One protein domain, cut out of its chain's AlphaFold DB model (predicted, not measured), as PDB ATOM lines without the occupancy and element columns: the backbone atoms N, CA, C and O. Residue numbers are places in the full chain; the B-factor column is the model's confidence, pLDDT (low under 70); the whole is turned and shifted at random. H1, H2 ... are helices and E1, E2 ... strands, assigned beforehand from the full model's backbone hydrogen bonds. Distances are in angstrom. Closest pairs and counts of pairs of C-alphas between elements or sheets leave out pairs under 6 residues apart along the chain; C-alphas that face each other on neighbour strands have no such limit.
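What this domain is: This is residues 30 to 117 and 128 to 172 of the 996 residues of an uncharacterized protein of Ignavibacteria bacterium CG_4_9_14_3_um_filter_36_18 (UniProt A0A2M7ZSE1). A four-stranded parallel sheet, E2 E1 E3 E8, has a helix over each face, H3 over one and H2 over the other. From the end of E3 the chain leads away from this layered body to a short strand pair, E4 and E5, and to a hairpin, E6 and E7, with a wide loop, residues 101 to 117, on the hairpin's side of the domain, and the link from E7 leads back to E8 in the sheet. The printed part has 133 residues, with three named helices and eight named strands in the order E1 H1 H2 E2 H3 E3 E4 E5 E6 E7 E8, mixed in class. It is only just loose, close to compact, with a radius of gyration of the C-alphas of 17.1 A and spans of 52 by 39 by 23 A.

Where its parts are: E1, residues 34 to 39, begins at C-alpha 34 (205.996, 251.465, 117.822) and is 17.0 A long. H1 is residues 40 to 43, H2 residues 48 to 58, 15.0 A, and E2 residues 63 to 68, 16.5 A. H3, residues 74 to 87, is 20.3 A long and ends at C-alpha 87 (213.827, 260.068, 113.123). E3 is residues 92 to 96, E4 residues 98 to 100 and E5 residues 133 to 135. E6, residues 137 to 142, is 16.6 A long, and E7, residues 150 to 155, 15.6 A. E8, residues 170 to 172, ends at C-alpha 172 (194.686, 253.335, 117.728).

How they stand to each other: In the sheet E2 and E8 are edge strands. Within hydrogen-bond range are N 36 and O 64 at 2.8 A across the neighbours E2 and E1, N 35 and O 92 at 2.9 A across E1 and E3, and N 93 and O 170 at 2.9 A across E3 and E8. E1, H1 H2, E2 is a strand-helix-strand unit, two parallel neighbour strands with helices between, and E2, H3, E3 a split one, with E1 between its strands; both crossovers are right-handed. The sheet makes three layers, with helices on both faces: H2 is over E2 at a height over the sheet of 9.0 A, and H3, on the opposite face, is over E1 at 9.4 A. H1 only grazes the sheet. In H2 and H3 every O i to N i+4 pair is within hydrogen-bond range; H1 is too short for one. E3 runs on into E4 at 80 degrees, and E5 into E6 at 42 degrees. E4 and E5 are parallel, with N 134 and O 98 at 2.9 A. E6 and E7 form an antiparallel hairpin, with N 153 and O 139 at 2.8 A.

The domain as a whole: The C-alphas of Ser 58 and Asn 148, the two farthest apart, are 52.7 A apart. Residues 118 to 127 are not printed, and C-alphas 117 and 128 are 21.9 A apart across that cut. The link from E7 to E8 is long. The mean pLDDT of the printed part is 74.9, and 45 residues are under 70, among them 99 to 117 and 141 to 152.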
ATOM      1  N   ASN A  30     217.596 256.085 116.882       61.38
ATOM      2  CA  ASN A  30     216.870 255.046 117.596       61.38
ATOM      3  C   ASN A  30     215.939 254.349 116.583       61.38
ATOM      4  O   ASN A  30     215.460 254.966 115.635       61.38
ATOM      5  N   ASN A  31     215.758 253.037 116.705       85.31
ATOM      6  CA  ASN A  31     215.039 252.247 115.702       85.31
ATOM      7  C   ASN A  31     213.595 251.966 116.145       85.31
ATOM      8  O   ASN A  31     213.146 250.829 116.061       85.31
ATOM      9  N   TYR A  32     212.896 252.966 116.697       91.31
ATOM     10  CA  TYR A  32     211.548 252.776 117.246       91.31
ATOM     11  C   TYR A  32     210.487 252.684 116.141       91.31
ATOM     12  O   TYR A  32     210.258 253.638 115.399       91.31
ATOM     13  N   ASP A  33     209.802 251.547 116.057       93.25
ATOM     14  CA  ASP A  33     208.722 251.298 115.091       93.25
ATOM     15  C   ASP A  33     207.317 251.353 115.727       93.25
ATOM     16  O   ASP A  33     206.307 251.344 115.015       93.25
ATOM     17  N   TYR A  34     207.239 251.478 117.056       96.00
ATOM     18  CA  TYR A  34     205.996 251.465 117.822       96.00
ATOM     19  C   TYR A  34     206.030 252.534 118.931       96.00
ATOM     20  O   TYR A  34     206.811 252.443 119.875       96.00
ATOM     21  N   LEU A  35     205.155 253.537 118.852       96.88
ATOM     22  CA  LEU A  35     205.054 254.627 119.830       96.88
ATOM     23  C   LEU A  35     203.794 254.480 120.687       96.88
ATOM     24  O   LEU A  35     202.687 254.374 120.169       96.88
ATOM     25  N   ILE A  36     203.953 254.529 122.003       96.88
ATOM     26  CA  ILE A  36     202.860 254.543 122.975       96.88
ATOM     27  C   ILE A  36     202.807 255.938 123.592       96.88
ATOM     28  O   ILE A  36     203.809 256.417 124.108       96.88
ATOM     29  N   ILE A  37     201.649 256.593 123.564       95.56
ATOM     30  CA  ILE A  37     201.442 257.905 124.191       95.56
ATOM     31  C   ILE A  37     200.436 257.742 125.319       95.56
ATOM     32  O   ILE A  37     199.327 257.252 125.100       95.56
ATOM     33  N   THR A  38     200.813 258.163 126.522       92.94
ATOM     34  CA  THR A  38     199.982 257.991 127.719       92.94
ATOM     35  C   THR A  38     200.139 259.170 128.686       92.94
ATOM     36  O   THR A  38     201.229 259.743 128.781       92.94
ATOM     37  N   PRO A  39     199.084 259.590 129.402       89.31
ATOM     38  CA  PRO A  39     199.206 260.566 130.475       89.31
ATOM     39  C   PRO A  39     200.140 260.117 131.608       89.31
ATOM     40  O   PRO A  39     200.099 258.972 132.057       89.31
ATOM     41  N   ASP A  40     200.936 261.049 132.131       88.00
ATOM     42  CA  ASP A  40     201.883 260.829 133.233       88.00
ATOM     43  C   ASP A  40     201.229 260.275 134.514       88.00
ATOM     44  O   ASP A  40     201.844 259.501 135.253       88.00
ATOM     45  N   VAL A  41     199.955 260.596 134.746       84.00
ATOM     46  CA  VAL A  41     199.149 260.069 135.857       84.00
ATOM     47  C   VAL A  41     199.020 258.541 135.856       84.00
ATOM     48  O   VAL A  41     198.774 257.966 136.915       84.00
ATOM     49  N   PHE A  42     199.216 257.865 134.716       82.94
ATOM     50  CA  PHE A  42     199.169 256.402 134.643       82.94
ATOM     51  C   PHE A  42     200.479 255.701 135.035       82.94
ATOM     52  O   PHE A  42     200.487 254.475 135.149       82.94
ATOM     53  N   MET A  43     201.558 256.450 135.297       78.19
ATOM     54  CA  MET A  43     202.896 255.901 135.569       78.19
ATOM     55  C   MET A  43     203.241 255.773 137.064       78.19
ATOM     56  O   MET A  43     204.339 255.343 137.418       78.19
ATOM     57  N   GLN A  44     202.337 256.137 137.981       61.47
ATOM     58  CA  GLN A  44     202.596 256.013 139.422       61.47
ATOM     59  C   GLN A  44     202.344 254.575 139.915       61.47
ATOM     60  O   GLN A  44     201.199 254.178 140.105       61.47
ATOM     61  N   ASN A  45     203.417 253.821 140.196       59.03
ATOM     62  CA  ASN A  45     203.392 252.462 140.778       59.03
ATOM     63  C   ASN A  45     202.718 251.369 139.916       59.03
ATOM     64  O   ASN A  45     202.235 250.376 140.460       59.03
ATOM     65  N   ALA A  46     202.679 251.540 138.595       62.28
ATOM     66  CA  ALA A  46     202.070 250.589 137.669       62.28
ATOM     67  C   ALA A  46     203.097 249.599 137.079       62.28
ATOM     68  O   ALA A  46     204.270 249.938 136.974       62.28
ATOM     69  N   THR A  47     202.665 248.381 136.722       82.69
ATOM     70  CA  THR A  47     203.490 247.373 136.010       82.69
ATOM     71  C   THR A  47     203.107 247.206 134.537       82.69
ATOM     72  O   THR A  47     203.877 246.637 133.764       82.69
ATOM     73  N   TRP A  48     201.927 247.704 134.142       88.94
ATOM     74  CA  TRP A  48     201.339 247.473 132.818       88.94
ATOM     75  C   TRP A  48     202.211 248.007 131.674       88.94
ATOM     76  O   TRP A  48     202.197 247.460 130.577       88.94
ATOM     77  N   ASP A  49     202.972 249.071 131.912       87.69
ATOM     78  CA  ASP A  49     203.862 249.716 130.951       87.69
ATOM     79  C   ASP A  49     205.039 248.803 130.589       87.69
ATOM     80  O   ASP A  49     205.309 248.567 129.411       87.69
ATOM     81  N   GLY A  50     205.691 248.223 131.601       89.81
ATOM     82  CA  GLY A  50     206.744 247.229 131.422       89.81
ATOM     83  C   GLY A  50     206.222 245.963 130.745       89.81
ATOM     84  O   GLY A  50     206.865 245.450 129.827       89.81
ATOM     85  N   ASP A  51     205.040 245.492 131.144       92.06
ATOM     86  CA  ASP A  51     204.400 244.316 130.548       92.06
ATOM     87  C   ASP A  51     204.057 244.549 129.068       92.06
ATOM     88  O   ASP A  51     204.346 243.697 128.226       92.06
ATOM     89  N   LEU A  52     203.543 245.732 128.713       92.00
ATOM     90  CA  LEU A  52     203.251 246.103 127.328       92.00
ATOM     91  C   LEU A  52     204.525 246.240 126.482       92.00
ATOM     92  O   LEU A  52     204.574 245.720 125.366       92.00
ATOM     93  N   LEU A  53     205.571 246.896 127.000       92.81
ATOM     94  CA  LEU A  53     206.868 246.992 126.318       92.81
ATOM     95  C   LEU A  53     207.461 245.601 126.060       92.81
ATOM     96  O   LEU A  53     207.917 245.319 124.949       92.81
ATOM     97  N   ASN A  54     207.417 244.715 127.057       91.69
ATOM     98  CA  ASN A  54     207.897 243.340 126.933       91.69
ATOM     99  C   ASN A  54     207.068 242.541 125.925       91.69
ATOM    100  O   ASN A  54     207.640 241.843 125.086       91.69
ATOM    101  N   LEU A  55     205.738 242.673 125.962       90.31
ATOM    102  CA  LEU A  55     204.833 242.013 125.027       90.31
ATOM    103  C   LEU A  55     205.161 242.408 123.584       90.31
ATOM    104  O   LEU A  55     205.391 241.532 122.751       90.31
ATOM    105  N   GLN A  56     205.255 243.704 123.283       90.19
ATOM    106  CA  GLN A  56     205.550 244.158 121.921       90.19
ATOM    107  C   GLN A  56     206.979 243.806 121.485       90.19
ATOM    108  O   GLN A  56     207.179 243.359 120.355       90.19
ATOM    109  N   SER A  57     207.958 243.898 122.390       89.62
ATOM    110  CA  SER A  57     209.341 243.484 122.110       89.62
ATOM    111  C   SER A  57     209.441 241.989 121.802       89.62
ATOM    112  O   SER A  57     210.148 241.584 120.883       89.62
ATOM    113  N   SER A  58     208.680 241.152 122.520       83.25
ATOM    114  CA  SER A  58     208.624 239.704 122.269       83.25
ATOM    115  C   SER A  58     208.041 239.358 120.894       83.25
ATOM    116  O   SER A  58     208.345 238.305 120.337       83.25
ATOM    117  N   ARG A  59     207.251 240.274 120.321       85.56
ATOM    118  CA  ARG A  59     206.671 240.194 118.974       85.56
ATOM    119  C   ARG A  59     207.557 240.834 117.897       85.56
ATOM    120  O   ARG A  59     207.151 240.884 116.739       85.56
ATOM    121  N   GLY A  60     208.759 241.292 118.256       84.38
ATOM    122  CA  GLY A  60     209.740 241.850 117.324       84.38
ATOM    123  C   GLY A  60     209.597 243.348 117.041       84.38
ATOM    124  O   GLY A  60     210.253 243.835 116.125       84.38
ATOM    125  N   PHE A  61     208.766 244.070 117.798       90.88
ATOM    126  CA  PHE A  61     208.698 245.531 117.729       90.88
ATOM    127  C   PHE A  61     209.763 246.187 118.611       90.88
ATOM    128  O   PHE A  61     210.296 245.580 119.540       90.88
ATOM    129  N   HIS A  62     210.018 247.465 118.360       93.94
ATOM    130  CA  HIS A  62     210.879 248.333 119.153       93.94
ATOM    131  C   HIS A  62     210.010 249.426 119.788       93.94
ATOM    132  O   HIS A  62     209.950 250.549 119.271       93.94
ATOM    133  N   PRO A  63     209.279 249.100 120.870       95.25
ATOM    134  CA  PRO A  63     208.311 250.009 121.456       95.25
ATOM    135  C   PRO A  63     208.966 251.077 122.339       95.25
ATOM    136  O   PRO A  63     209.974 250.833 123.005       95.25
ATOM    137  N   VAL A  64     208.347 252.255 122.388       95.56
ATOM    138  CA  VAL A  64     208.727 253.361 123.276       95.56
ATOM    139  C   VAL A  64     207.486 254.034 123.854       95.56
ATOM    140  O   VAL A  64     206.464 254.139 123.178       95.56
ATOM    141  N   ILE A  65     207.571 254.480 125.109       94.69
ATOM    142  CA  ILE A  65     206.502 255.214 125.795       94.69
ATOM    143  C   ILE A  65     206.879 256.691 125.892       94.69
ATOM    144  O   ILE A  65     207.944 257.031 126.403       94.69
ATOM    145  N   GLU A  66     205.965 257.554 125.462       95.38
ATOM    146  CA  GLU A  66     206.019 259.000 125.631       95.38
ATOM    147  C   GLU A  66     204.933 259.451 126.615       95.38
ATOM    148  O   GLU A  66     203.751 259.114 126.473       95.38
ATOM    149  N   LEU A  67     205.340 260.230 127.619       92.50
ATOM    150  CA  LEU A  67     204.443 260.725 128.658       92.50
ATOM    151  C   LEU A  67     203.945 262.124 128.328       92.50
ATOM    152  O   LEU A  67     204.729 263.023 128.027       92.50
ATOM    153  N   ILE A  68     202.638 262.324 128.460       88.88
ATOM    154  CA  ILE A  68     202.014 263.634 128.287       88.88
ATOM    155  C   ILE A  68     201.412 264.133 129.595       88.88
ATOM    156  O   ILE A  68     200.997 263.360 130.452       88.88
ATOM    157  N   THR A  69     201.330 265.451 129.740       84.38
ATOM    158  CA  THR A  69     200.651 266.082 130.880       84.38
ATOM    159  C   THR A  69     199.210 266.441 130.516       84.38
ATOM    160  O   THR A  69     198.868 266.572 129.339       84.38
ATOM    161  N   VAL A  70     198.373 266.702 131.521       71.00
ATOM    162  CA  VAL A  70     196.933 267.028 131.386       71.00
ATOM    163  C   VAL A  70     196.619 268.207 130.444       71.00
ATOM    164  O   VAL A  70     195.509 268.312 129.915       71.00
ATOM    165  N   ASN A  71     197.585 269.103 130.227       75.50
ATOM    166  CA  ASN A  71     197.437 270.306 129.399       75.50
ATOM    167  C   ASN A  71     198.003 270.148 127.980       75.50
ATOM    168  O   ASN A  71     198.084 271.128 127.240       75.50
ATOM    169  N   THR A  72     198.424 268.941 127.601       81.31
ATOM    170  CA  THR A  72     199.004 268.687 126.279       81.31
ATOM    171  C   THR A  72     197.931 268.822 125.197       81.31
ATOM    172  O   THR A  72     196.875 268.195 125.260       81.31
ATOM    173  N   THR A  73     198.199 269.665 124.203       81.94
ATOM    174  CA  THR A  73     197.291 269.970 123.086       81.94
ATOM    175  C   THR A  73     197.409 268.950 121.949       81.94
ATOM    176  O   THR A  73     198.430 268.273 121.804       81.94
ATOM    177  N   THR A  74     196.400 268.894 121.074       81.69
ATOM    178  CA  THR A  74     196.419 268.060 119.856       81.69
ATOM    179  C   THR A  74     197.627 268.379 118.966       81.69
ATOM    180  O   THR A  74     198.307 267.473 118.491       81.69
ATOM    181  N   GLN A  75     197.974 269.661 118.795       82.62
ATOM    182  CA  GLN A  75     199.136 270.070 118.000       82.62
ATOM    183  C   GLN A  75     200.465 269.604 118.613       82.62
ATOM    184  O   GLN A  75     201.377 269.222 117.883       82.62
ATOM    185  N   GLN A  76     200.590 269.607 119.943       87.25
ATOM    186  CA  GLN A  76     201.789 269.084 120.606       87.25
ATOM    187  C   GLN A  76     201.931 267.575 120.392       87.25
ATOM    188  O   GLN A  76     203.026 267.121 120.080       87.25
ATOM    189  N   ILE A  77     200.833 266.818 120.470       89.38
ATOM    190  CA  ILE A  77     200.830 265.377 120.180       89.38
ATOM    191  C   ILE A  77     201.204 265.115 118.712       89.38
ATOM    192  O   ILE A  77     202.061 264.274 118.450       89.38
ATOM    193  N   LYS A  78     200.655 265.882 117.755       89.88
ATOM    194  CA  LYS A  78     201.067 265.814 116.338       89.88
ATOM    195  C   LYS A  78     202.570 266.030 116.165       89.88
ATOM    196  O   LYS A  78     203.223 265.275 115.451       89.88
ATOM    197  N   ASN A  79     203.126 267.037 116.839       90.81
ATOM    198  CA  ASN A  79     204.556 267.331 116.772       90.81
ATOM    199  C   ASN A  79     205.402 266.198 117.376       90.81
ATOM    200  O   ASN A  79     206.442 265.865 116.818       90.81
ATOM    201  N   ILE A  80     204.957 265.591 118.484       93.38
ATOM    202  CA  ILE A  80     205.607 264.416 119.085       93.38
ATOM    203  C   ILE A  80     205.660 263.276 118.065       93.38
ATOM    204  O   ILE A  80     206.746 262.799 117.742       93.38
ATOM    205  N   ILE A  81     204.512 262.880 117.511       93.38
ATOM    206  CA  ILE A  81     204.431 261.771 116.550       93.38
ATOM    207  C   ILE A  81     205.284 262.073 115.311       93.38
ATOM    208  O   ILE A  81     206.069 261.226 114.890       93.38
ATOM    209  N   GLY A  82     205.195 263.290 114.765       91.38
ATOM    210  CA  GLY A  82     206.001 263.720 113.621       91.38
ATOM    211  C   GLY A  82     207.507 263.678 113.896       91.38
ATOM    212  O   GLY A  82     208.276 263.258 113.035       91.38
ATOM    213  N   ASN A  83     207.945 264.042 115.104       91.25
ATOM    214  CA  ASN A  83     209.348 263.929 115.501       91.25
ATOM    215  C   ASN A  83     209.811 262.469 115.562       91.25
ATOM    216  O   ASN A  83     210.903 262.169 115.084       91.25
ATOM    217  N   TYR A  84     209.005 261.555 116.111       91.75
ATOM    218  CA  TYR A  84     209.344 260.130 116.102       91.75
ATOM    219  C   TYR A  84     209.376 259.576 114.674       91.75
ATOM    220  O   TYR A  84     210.348 258.922 114.311       91.75
ATOM    221  N   TYR A  85     208.388 259.908 113.843       90.06
ATOM    222  CA  TYR A  85     208.322 259.480 112.444       90.06
ATOM    223  C   TYR A  85     209.522 259.946 111.607       90.06
ATOM    224  O   TYR A  85     210.084 259.174 110.842       90.06
ATOM    225  N   ASN A  86     209.958 261.197 111.771       89.12
ATOM    226  CA  ASN A  86     211.075 261.738 110.992       89.12
ATOM    227  C   ASN A  86     212.438 261.139 111.378       89.12
ATOM    228  O   ASN A  86     213.381 261.235 110.597       89.12
ATOM    229  N   ASN A  87     212.557 260.555 112.575       89.38
ATOM    230  CA  ASN A  87     213.827 260.068 113.123       89.38
ATOM    231  C   ASN A  87     213.885 258.540 113.311       89.38
ATOM    232  O   ASN A  87     214.940 258.019 113.665       89.38
ATOM    233  N   ASN A  88     212.771 257.827 113.114       89.12
ATOM    234  CA  ASN A  88     212.635 256.391 113.366       89.12
ATOM    235  C   ASN A  88     211.693 255.765 112.314       89.12
ATOM    236  O   ASN A  88     210.840 256.474 111.778       89.12
ATOM    237  N   PRO A  89     211.756 254.448 112.036       90.38
ATOM    238  CA  PRO A  89     210.830 253.768 111.122       90.38
ATOM    239  C   PRO A  89     209.450 253.517 111.764       90.38
ATOM    240  O   PRO A  89     208.957 252.389 111.803       90.38
ATOM    241  N   LEU A  90     208.829 254.572 112.298       91.69
ATOM    242  CA  LEU A  90     207.581 254.502 113.051       91.69
ATOM    243  C   LEU A  90     206.442 253.927 112.196       91.69
ATOM    244  O   LEU A  90     206.121 254.463 111.137       91.69
ATOM    245  N   LYS A  91     205.793 252.868 112.690       92.56
ATOM    246  CA  LYS A  91     204.691 252.170 112.013       92.56
ATOM    247  C   LYS A  91     203.390 252.172 112.813       92.56
ATOM    248  O   LYS A  91     202.320 252.229 112.209       92.56
ATOM    249  N   TYR A  92     203.463 252.139 114.143       95.25
ATOM    250  CA  TYR A  92     202.286 252.086 115.016       95.25
ATOM    251  C   TYR A  92     202.301 253.194 116.068       95.25
ATOM    252  O   TYR A  92     203.349 253.498 116.635       95.25
ATOM    253  N   VAL A  93     201.128 253.760 116.352       96.69
ATOM    254  CA  VAL A  93     200.897 254.702 117.451       96.69
ATOM    255  C   VAL A  93     199.720 254.211 118.292       96.69
ATOM    256  O   VAL A  93     198.603 254.110 117.790       96.69
ATOM    257  N   LEU A  94     199.951 253.935 119.574       96.81
ATOM    258  CA  LEU A  94     198.911 253.559 120.531       96.81
ATOM    259  C   LEU A  94     198.707 254.671 121.562       96.81
ATOM    260  O   LEU A  94     199.609 255.001 122.329       96.81
ATOM    261  N   LEU A  95     197.500 255.224 121.606       94.94
ATOM    262  CA  LEU A  95     197.065 256.185 122.613       94.94
ATOM    263  C   LEU A  95     196.437 255.432 123.795       94.94
ATOM    264  O   LEU A  95     195.416 254.769 123.622       94.94
ATOM    265  N   ILE A  96     197.009 255.537 124.994       92.75
ATOM    266  CA  ILE A  96     196.451 254.934 126.214       92.75
ATOM    267  C   ILE A  96     195.885 256.046 127.088       92.75
ATOM    268  O   ILE A  96     196.612 256.777 127.752       92.75
ATOM    269  N   GLY A  97     194.564 256.191 127.061       87.44
ATOM    270  CA  GLY A  97     193.852 257.209 127.820       87.44
ATOM    271  C   GLY A  97     192.508 257.556 127.203       87.44
ATOM    272  O   GLY A  97     192.288 257.429 125.992       87.44
ATOM    273  N   ASN A  98     191.589 258.009 128.050       80.56
ATOM    274  CA  ASN A  98     190.256 258.362 127.604       80.56
ATOM    275  C   ASN A  98     190.284 259.657 126.777       80.56
ATOM    276  O   ASN A  98     191.250 260.423 126.791       80.56
ATOM    277  N   ALA A  99     189.220 259.916 126.033       69.81
ATOM    278  CA  ALA A  99     189.100 261.126 125.243       69.81
ATOM    279  C   ALA A  99     188.571 262.309 126.069       69.81
ATOM    280  O   ALA A  99     187.623 262.176 126.841       69.81
ATOM    281  N   LYS A 100     189.195 263.484 125.901       62.12
ATOM    282  CA  LYS A 100     188.724 264.756 126.479       62.12
ATOM    283  C   LYS A 100     187.673 265.389 125.559       62.12
ATOM    284  O   LYS A 100     187.870 265.404 124.345       62.12
ATOM    285  N   ASN A 101     186.603 265.954 126.126       50.56
ATOM    286  CA  ASN A 101     185.632 266.760 125.375       50.56
ATOM    287  C   ASN A 101     186.297 267.964 124.693       50.56
ATOM    288  O   ASN A 101     187.200 268.579 125.262       50.56
ATOM    289  N   LEU A 102     185.803 268.329 123.504       47.62
ATOM    290  CA  LEU A 102     186.192 269.562 122.818       47.62
ATOM    291  C   LEU A 102     185.802 270.760 123.694       47.62
ATOM    292  O   LEU A 102     184.616 271.020 123.904       47.62
ATOM    293  N   THR A 103     186.784 271.497 124.220       39.16
ATOM    294  CA  THR A 103     186.494 272.743 124.940       39.16
ATOM    295  C   THR A 103     186.330 273.900 123.947       39.16
ATOM    296  O   THR A 103     186.901 273.864 122.856       39.16
ATOM    297  N   PRO A 104     185.572 274.966 124.276       36.81
ATOM    298  CA  PRO A 104     185.418 276.132 123.399       36.81
ATOM    299  C   PRO A 104     186.742 276.791 122.971       36.81
ATOM    300  O   PRO A 104     186.772 277.486 121.960       36.81
ATOM    301  N   THR A 105     187.823 276.573 123.725       38.53
ATOM    302  CA  THR A 105     189.172 277.092 123.459       38.53
ATOM    303  C   THR A 105     189.975 276.280 122.439       38.53
ATOM    304  O   THR A 105     190.965 276.797 121.934       38.53
ATOM    305  N   ASP A 106     189.537 275.069 122.080       40.09
ATOM    306  CA  ASP A 106     190.215 274.187 121.112       40.09
ATOM    307  C   ASP A 106     189.706 274.373 119.662       40.09
ATOM    308  O   ASP A 106     189.962 273.543 118.789       40.09
ATOM    309  N   LYS A 107     188.954 275.449 119.382       43.09
ATOM    310  CA  LYS A 107     188.368 275.734 118.060       43.09
ATOM    311  C   LYS A 107     189.291 276.598 117.188       43.09
ATOM    312  O   LYS A 107     189.623 277.710 117.603       43.09
ATOM    313  N   PRO A 108     189.625 276.188 115.952       35.75
ATOM    314  CA  PRO A 108     190.054 277.125 114.928       35.75
ATOM    315  C   PRO A 108     188.822 277.849 114.358       35.75
ATOM    316  O   PRO A 108     187.860 277.216 113.943       35.75
ATOM    317  N   ASP A 109     188.902 279.177 114.322       36.94
ATOM    318  CA  ASP A 109     187.988 280.116 113.653       36.94
ATOM    319  C   ASP A 109     186.600 280.349 114.299       36.94
ATOM    320  O   ASP A 109     185.746 279.474 114.438       36.94
ATOM    321  N   THR A 110     186.363 281.601 114.692       34.50
ATOM    322  CA  THR A 110     185.164 282.094 115.390       34.50
ATOM    323  C   THR A 110     184.104 282.664 114.439       34.50
ATOM    324  O   THR A 110     183.164 283.320 114.889       34.50
ATOM    325  N   SER A 111     184.217 282.422 113.131       31.02
ATOM    326  CA  SER A 111     183.372 283.063 112.117       31.02
ATOM    327  C   SER A 111     182.045 282.342 111.791       31.02
ATOM    328  O   SER A 111     181.237 282.888 111.038       31.02
ATOM    329  N   VAL A 112     181.749 281.171 112.382       32.97
ATOM    330  CA  VAL A 112     180.555 280.356 112.043       32.97
ATOM    331  C   VAL A 112     179.518 280.313 113.190       32.97
ATOM    332  O   VAL A 112     179.886 280.000 114.326       32.97
ATOM    333  N   PRO A 113     178.217 280.601 112.950       31.81
ATOM    334  CA  PRO A 113     177.194 280.630 114.002       31.81
ATOM    335  C   PRO A 113     176.933 279.256 114.641       31.81
ATOM    336  O   PRO A 113     176.729 278.259 113.954       31.81
ATOM    337  N   TYR A 114     176.870 279.232 115.976       31.83
ATOM    338  CA  TYR A 114     176.520 278.071 116.800       31.83
ATOM    339  C   TYR A 114     175.058 277.633 116.587       31.83
ATOM    340  O   TYR A 114     174.138 278.287 117.075       31.83
ATOM    341  N   MET A 115     174.839 276.474 115.963       29.98
ATOM    342  CA  MET A 115     173.587 275.719 116.083       29.98
ATOM    343  C   MET A 115     173.887 274.227 116.225       29.98
ATOM    344  O   MET A 115     174.211 273.584 115.241       29.98
ATOM    345  N   TYR A 116     173.811 273.714 117.457       33.25
ATOM    346  CA  TYR A 116     173.065 272.504 117.836       33.25
ATOM    347  C   TYR A 116     173.100 272.361 119.368       33.25
ATOM    348  O   TYR A 116     174.046 271.854 119.963       33.25
ATOM    349  N   ARG A 117     172.040 272.866 120.013       32.09
ATOM    350  CA  ARG A 117     171.461 272.252 121.212       32.09
ATOM    351  C   ARG A 117     170.424 271.277 120.671       32.09
ATOM    352  O   ARG A 117     169.401 271.760 120.217       32.09
ATOM    353  N   TYR A 128     185.297 267.456 136.544       37.94
ATOM    354  CA  TYR A 128     185.567 266.044 136.716       37.94
ATOM    355  C   TYR A 128     186.791 265.669 135.882       37.94
ATOM    356  O   TYR A 128     186.812 265.869 134.669       37.94
ATOM    357  N   LEU A 129     187.771 265.086 136.591       44.06
ATOM    358  CA  LEU A 129     188.691 264.025 136.154       44.06
ATOM    359  C   LEU A 129     190.180 264.416 135.960       44.06
ATOM    360  O   LEU A 129     190.636 264.826 134.899       44.06
ATOM    361  N   ASN A 130     190.951 264.248 137.043       55.41
ATOM    362  CA  ASN A 130     192.155 263.405 137.217       55.41
ATOM    363  C   ASN A 130     193.209 263.219 136.100       55.41
ATOM    364  O   ASN A 130     194.030 262.318 136.213       55.41
ATOM    365  N   GLY A 131     193.268 264.041 135.056       61.09
ATOM    366  CA  GLY A 131     194.426 264.060 134.156       61.09
ATOM    367  C   GLY A 131     194.635 262.841 133.253       61.09
ATOM    368  O   GLY A 131     195.683 262.732 132.634       61.09
ATOM    369  N   THR A 132     193.654 261.948 133.135       66.19
ATOM    370  CA  THR A 132     193.748 260.659 132.424       66.19
ATOM    371  C   THR A 132     193.383 260.730 130.935       66.19
ATOM    372  O   THR A 132     193.015 259.723 130.330       66.19
ATOM    373  N   TYR A 133     193.472 261.918 130.326       75.75
ATOM    374  CA  TYR A 133     192.927 262.178 128.993       75.75
ATOM    375  C   TYR A 133     193.963 262.459 127.916       75.75
ATOM    376  O   TYR A 133     194.943 263.164 128.142       75.75
ATOM    377  N   ILE A 134     193.627 262.031 126.701       81.81
ATOM    378  CA  ILE A 134     194.286 262.414 125.454       81.81
ATOM    379  C   ILE A 134     193.216 263.065 124.556       81.81
ATOM    380  O   ILE A 134     192.216 262.403 124.257       81.81
ATOM    381  N   PRO A 135     193.352 264.338 124.137       77.50
ATOM    382  CA  PRO A 135     192.321 265.017 123.346       77.50
ATOM    383  C   PRO A 135     192.085 264.321 121.995       77.50
ATOM    384  O   PRO A 135     193.009 263.738 121.426       77.50
ATOM    385  N   PHE A 136     190.859 264.381 121.472       77.88
ATOM    386  CA  PHE A 136     190.596 264.057 120.064       77.88
ATOM    387  C   PHE A 136     191.009 265.227 119.169       77.88
ATOM    388  O   PHE A 136     190.943 266.387 119.587       77.88
ATOM    389  N   CYS A 137     191.377 264.943 117.920       72.94
ATOM    390  CA  CYS A 137     191.386 265.981 116.895       72.94
ATOM    391  C   CYS A 137     189.946 266.289 116.454       72.94
ATOM    392  O   CYS A 137     189.063 265.436 116.549       72.94
ATOM    393  N   SER A 138     189.713 267.509 115.963       68.25
ATOM    394  CA  SER A 138     188.427 267.913 115.396       68.25
ATOM    395  C   SER A 138     188.546 268.137 113.891       68.25
ATOM    396  O   SER A 138     189.478 268.790 113.420       68.25
ATOM    397  N   ILE A 139     187.594 267.591 113.134       70.06
ATOM    398  CA  ILE A 139     187.448 267.837 111.697       70.06
ATOM    399  C   ILE A 139     186.075 268.456 111.465       70.06
ATOM    400  O   ILE A 139     185.067 267.924 111.925       70.06
ATOM    401  N   TYR A 140     186.023 269.588 110.765       71.94
ATOM    402  CA  TYR A 140     184.754 270.166 110.338       71.94
ATOM    403  C   TYR A 140     184.243 269.433 109.097       71.94
ATOM    404  O   TYR A 140     184.947 269.369 108.092       71.94
ATOM    405  N   SER A 141     183.017 268.920 109.158       69.00
ATOM    406  CA  SER A 141     182.353 268.249 108.039       69.00
ATOM    407  C   SER A 141     180.957 268.822 107.823       69.00
ATOM    408  O   SER A 141     180.254 269.160 108.780       69.00
ATOM    409  N   ALA A 142     180.522 268.903 106.564       68.38
ATOM    410  CA  ALA A 142     179.143 269.257 106.241       68.38
ATOM    411  C   ALA A 142     178.183 268.240 106.883       68.38
ATOM    412  O   ALA A 142     178.418 267.033 106.807       68.38
ATOM    413  N   ASN A 143     177.119 268.723 107.534       67.44
ATOM    414  CA  ASN A 143     176.115 267.855 108.136       67.44
ATOM    415  C   ASN A 143     175.086 267.468 107.056       67.44
ATOM    416  O   ASN A 143     174.349 268.337 106.586       67.44
ATOM    417  N   PRO A 144     174.971 266.184 106.676       61.78
ATOM    418  CA  PRO A 144     174.040 265.773 105.629       61.78
ATOM    419  C   PRO A 144     172.563 265.957 106.015       61.78
ATOM    420  O   PRO A 144     171.713 266.087 105.135       61.78
ATOM    421  N   TRP A 145     172.249 266.034 107.311       62.94
ATOM    422  CA  TRP A 145     170.902 266.299 107.826       62.94
ATOM    423  C   TRP A 145     170.594 267.798 107.981       62.94
ATOM    424  O   TRP A 145     169.453 268.159 108.265       62.94
ATOM    425  N   ASN A 146     171.578 268.681 107.766       63.47
ATOM    426  CA  ASN A 146     171.394 270.130 107.787       63.47
ATOM    427  C   ASN A 146     172.206 270.815 106.664       63.47
ATOM    428  O   ASN A 146     173.368 271.157 106.875       63.47
ATOM    429  N   PRO A 147     171.587 271.125 105.508       54.00
ATOM    430  CA  PRO A 147     172.262 271.711 104.341       54.00
ATOM    431  C   PRO A 147     172.943 273.069 104.581       54.00
ATOM    432  O   PRO A 147     173.742 273.502 103.756       54.00
ATOM    433  N   ASN A 148     172.614 273.751 105.683       51.97
ATOM    434  CA  ASN A 148     173.135 275.073 106.037       51.97
ATOM    435  C   ASN A 148     174.071 275.040 107.263       51.97
ATOM    436  O   ASN A 148     174.412 276.098 107.793       51.97
ATOM    437  N   GLY A 149     174.457 273.854 107.747       58.69
ATOM    438  CA  GLY A 149     175.305 273.682 108.926       58.69
ATOM    439  C   GLY A 149     176.327 272.556 108.761       58.69
ATOM    440  O   GLY A 149     176.126 271.606 108.012       58.69
ATOM    441  N   GLY A 150     177.437 272.656 109.486       61.25
ATOM    442  CA  GLY A 150     178.430 271.586 109.604       61.25
ATOM    443  C   GLY A 150     178.683 271.243 111.066       61.25
ATOM    444  O   GLY A 150     178.363 272.032 111.958       61.25
ATOM    445  N   LEU A 151     179.221 270.052 111.299       66.06
ATOM    446  CA  LEU A 151     179.525 269.498 112.615       66.06
ATOM    447  C   LEU A 151     181.034 269.287 112.748       66.06
ATOM    448  O   LEU A 151     181.721 268.994 111.770       66.06
ATOM    449  N   TYR A 152     181.536 269.442 113.970       68.31
ATOM    450  CA  TYR A 152     182.895 269.040 114.314       68.31
ATOM    451  C   TYR A 152     182.875 267.584 114.753       68.31
ATOM    452  O   TYR A 152     182.232 267.258 115.745       68.31
ATOM    453  N   ILE A 153     183.593 266.745 114.020       72.50
ATOM    454  CA  ILE A 153     183.713 265.313 114.263       72.50
ATOM    455  C   ILE A 153     184.987 265.058 115.063       72.50
ATOM    456  O   ILE A 153     186.052 265.579 114.719       72.50
ATOM    457  N   ALA A 154     184.871 264.262 116.124       76.00
ATOM    458  CA  ALA A 154     186.001 263.820 116.929       76.00
ATOM    459  C   ALA A 154     186.644 262.564 116.319       76.00
ATOM    460  O   ALA A 154     185.957 261.566 116.103       76.00
ATOM    461  N   THR A 155     187.951 262.610 116.051       80.81
ATOM    462  CA  THR A 155     188.722 261.482 115.495       80.81
ATOM    463  C   THR A 155     190.211 261.594 115.845       80.81
ATOM    464  O   THR A 155     190.711 262.675 116.167       80.81
ATOM    465  N   ASP A 156     190.931 260.473 115.782       86.69
ATOM    466  CA  ASP A 156     192.385 260.401 115.954       86.69
ATOM    467  C   ASP A 156     193.167 260.456 114.626       86.69
ATOM    468  O   ASP A 156     194.371 260.702 114.650       86.69
ATOM    469  N   ASP A 157     192.527 260.301 113.456       82.75
ATOM    470  CA  ASP A 157     193.250 260.265 112.166       82.75
ATOM    471  C   ASP A 157     194.163 261.477 111.909       82.75
ATOM    472  O   ASP A 157     195.269 261.290 111.389       82.75
ATOM    473  N   PRO A 158     193.771 262.722 112.270       85.81
ATOM    474  CA  PRO A 158     194.604 263.887 112.000       85.81
ATOM    475  C   PRO A 158     195.955 263.863 112.717       85.81
ATOM    476  O   PRO A 158     196.810 264.689 112.399       85.81
ATOM    477  N   TYR A 159     196.167 262.967 113.686       87.75
ATOM    478  CA  TYR A 159     197.473 262.776 114.311       87.75
ATOM    479  C   TYR A 159     198.523 262.196 113.364       87.75
ATOM    480  O   TYR A 159     199.711 262.445 113.556       87.75
ATOM    481  N   VAL A 160     198.089 261.448 112.347       86.94
ATOM    482  CA  VAL A 160     198.972 260.747 111.405       86.94
ATOM    483  C   VAL A 160     198.709 261.105 109.937       86.94
ATOM    484  O   VAL A 160     199.477 260.695 109.070       86.94
ATOM    485  N   SER A 161     197.670 261.897 109.641       76.38
ATOM    486  CA  SER A 161     197.255 262.257 108.272       76.38
ATOM    487  C   SER A 161     198.354 262.889 107.414       76.38
ATOM    488  O   SER A 161     198.383 262.683 106.205       76.38
ATOM    489  N   ASP A 162     199.269 263.637 108.031       71.00
ATOM    490  CA  ASP A 162     200.291 264.416 107.320       71.00
ATOM    491  C   ASP A 162     201.585 263.609 107.069       71.00
ATOM    492  O   ASP A 162     202.511 264.081 106.409       71.00
ATOM    493  N   LEU A 163     201.655 262.368 107.565       71.88
ATOM    494  CA  LEU A 163     202.862 261.532 107.597       71.88
ATOM    495  C   LEU A 163     202.965 260.560 106.404       71.88
ATOM    496  O   LEU A 163     203.630 259.541 106.487       71.88
ATOM    497  N   ILE A 164     202.321 260.846 105.270       59.53
ATOM    498  CA  ILE A 164     202.178 259.888 104.148       59.53
ATOM    499  C   ILE A 164     203.466 259.753 103.299       59.53
ATOM    500  O   ILE A 164     203.605 258.826 102.504       59.53
ATOM    501  N   SER A 165     204.441 260.653 103.460       46.16
ATOM    502  CA  SER A 165     205.585 260.770 102.538       46.16
ATOM    503  C   SER A 165     206.585 259.595 102.544       46.16
ATOM    504  O   SER A 165     207.294 259.442 101.552       46.16
ATOM    505  N   HIS A 166     206.630 258.757 103.593       39.69
ATOM    506  CA  HIS A 166     207.585 257.635 103.727       39.69
ATOM    507  C   HIS A 166     206.959 256.296 104.197       39.69
ATOM    508  O   HIS A 166     207.687 255.361 104.527       39.69
ATOM    509  N   GLY A 167     205.626 256.159 104.194       54.25
ATOM    510  CA  GLY A 167     204.909 254.937 104.608       54.25
ATOM    511  C   GLY A 167     203.697 255.218 105.505       54.25
ATOM    512  O   GLY A 167     203.580 256.309 106.056       54.25
ATOM    513  N   SER A 168     202.784 254.247 105.641       77.00
ATOM    514  CA  SER A 168     201.559 254.382 106.452       77.00
ATOM    515  C   SER A 168     201.828 254.136 107.942       77.00
ATOM    516  O   SER A 168     202.246 253.040 108.312       77.00
ATOM    517  N   VAL A 169     201.528 255.127 108.791       90.31
ATOM    518  CA  VAL A 169     201.471 254.982 110.258       90.31
ATOM    519  C   VAL A 169     200.045 254.617 110.671       90.31
ATOM    520  O   VAL A 169     199.094 255.289 110.267       90.31
ATOM    521  N   TYR A 170     199.886 253.574 111.485       93.12
ATOM    522  CA  TYR A 170     198.585 253.123 111.984       93.12
ATOM    523  C   TYR A 170     198.376 253.575 113.427       93.12
ATOM    524  O   TYR A 170     199.203 253.288 114.293       93.12
ATOM    525  N   ILE A 171     197.265 254.264 113.687       94.00
ATOM    526  CA  ILE A 171     196.928 254.803 115.006       94.00
ATOM    527  C   ILE A 171     195.753 254.050 115.632       94.00
ATOM    528  O   ILE A 171     194.816 253.663 114.934       94.00
ATOM    529  N   GLY A 172     195.801 253.857 116.948       94.75
ATOM    530  CA  GLY A 172     194.686 253.335 117.728       94.75
ATOM    531  C   GLY A 172     194.642 253.875 119.148       94.75
ATOM    532  O   GLY A 172     195.623 254.430 119.643       94.75
TER     533      GLY A 172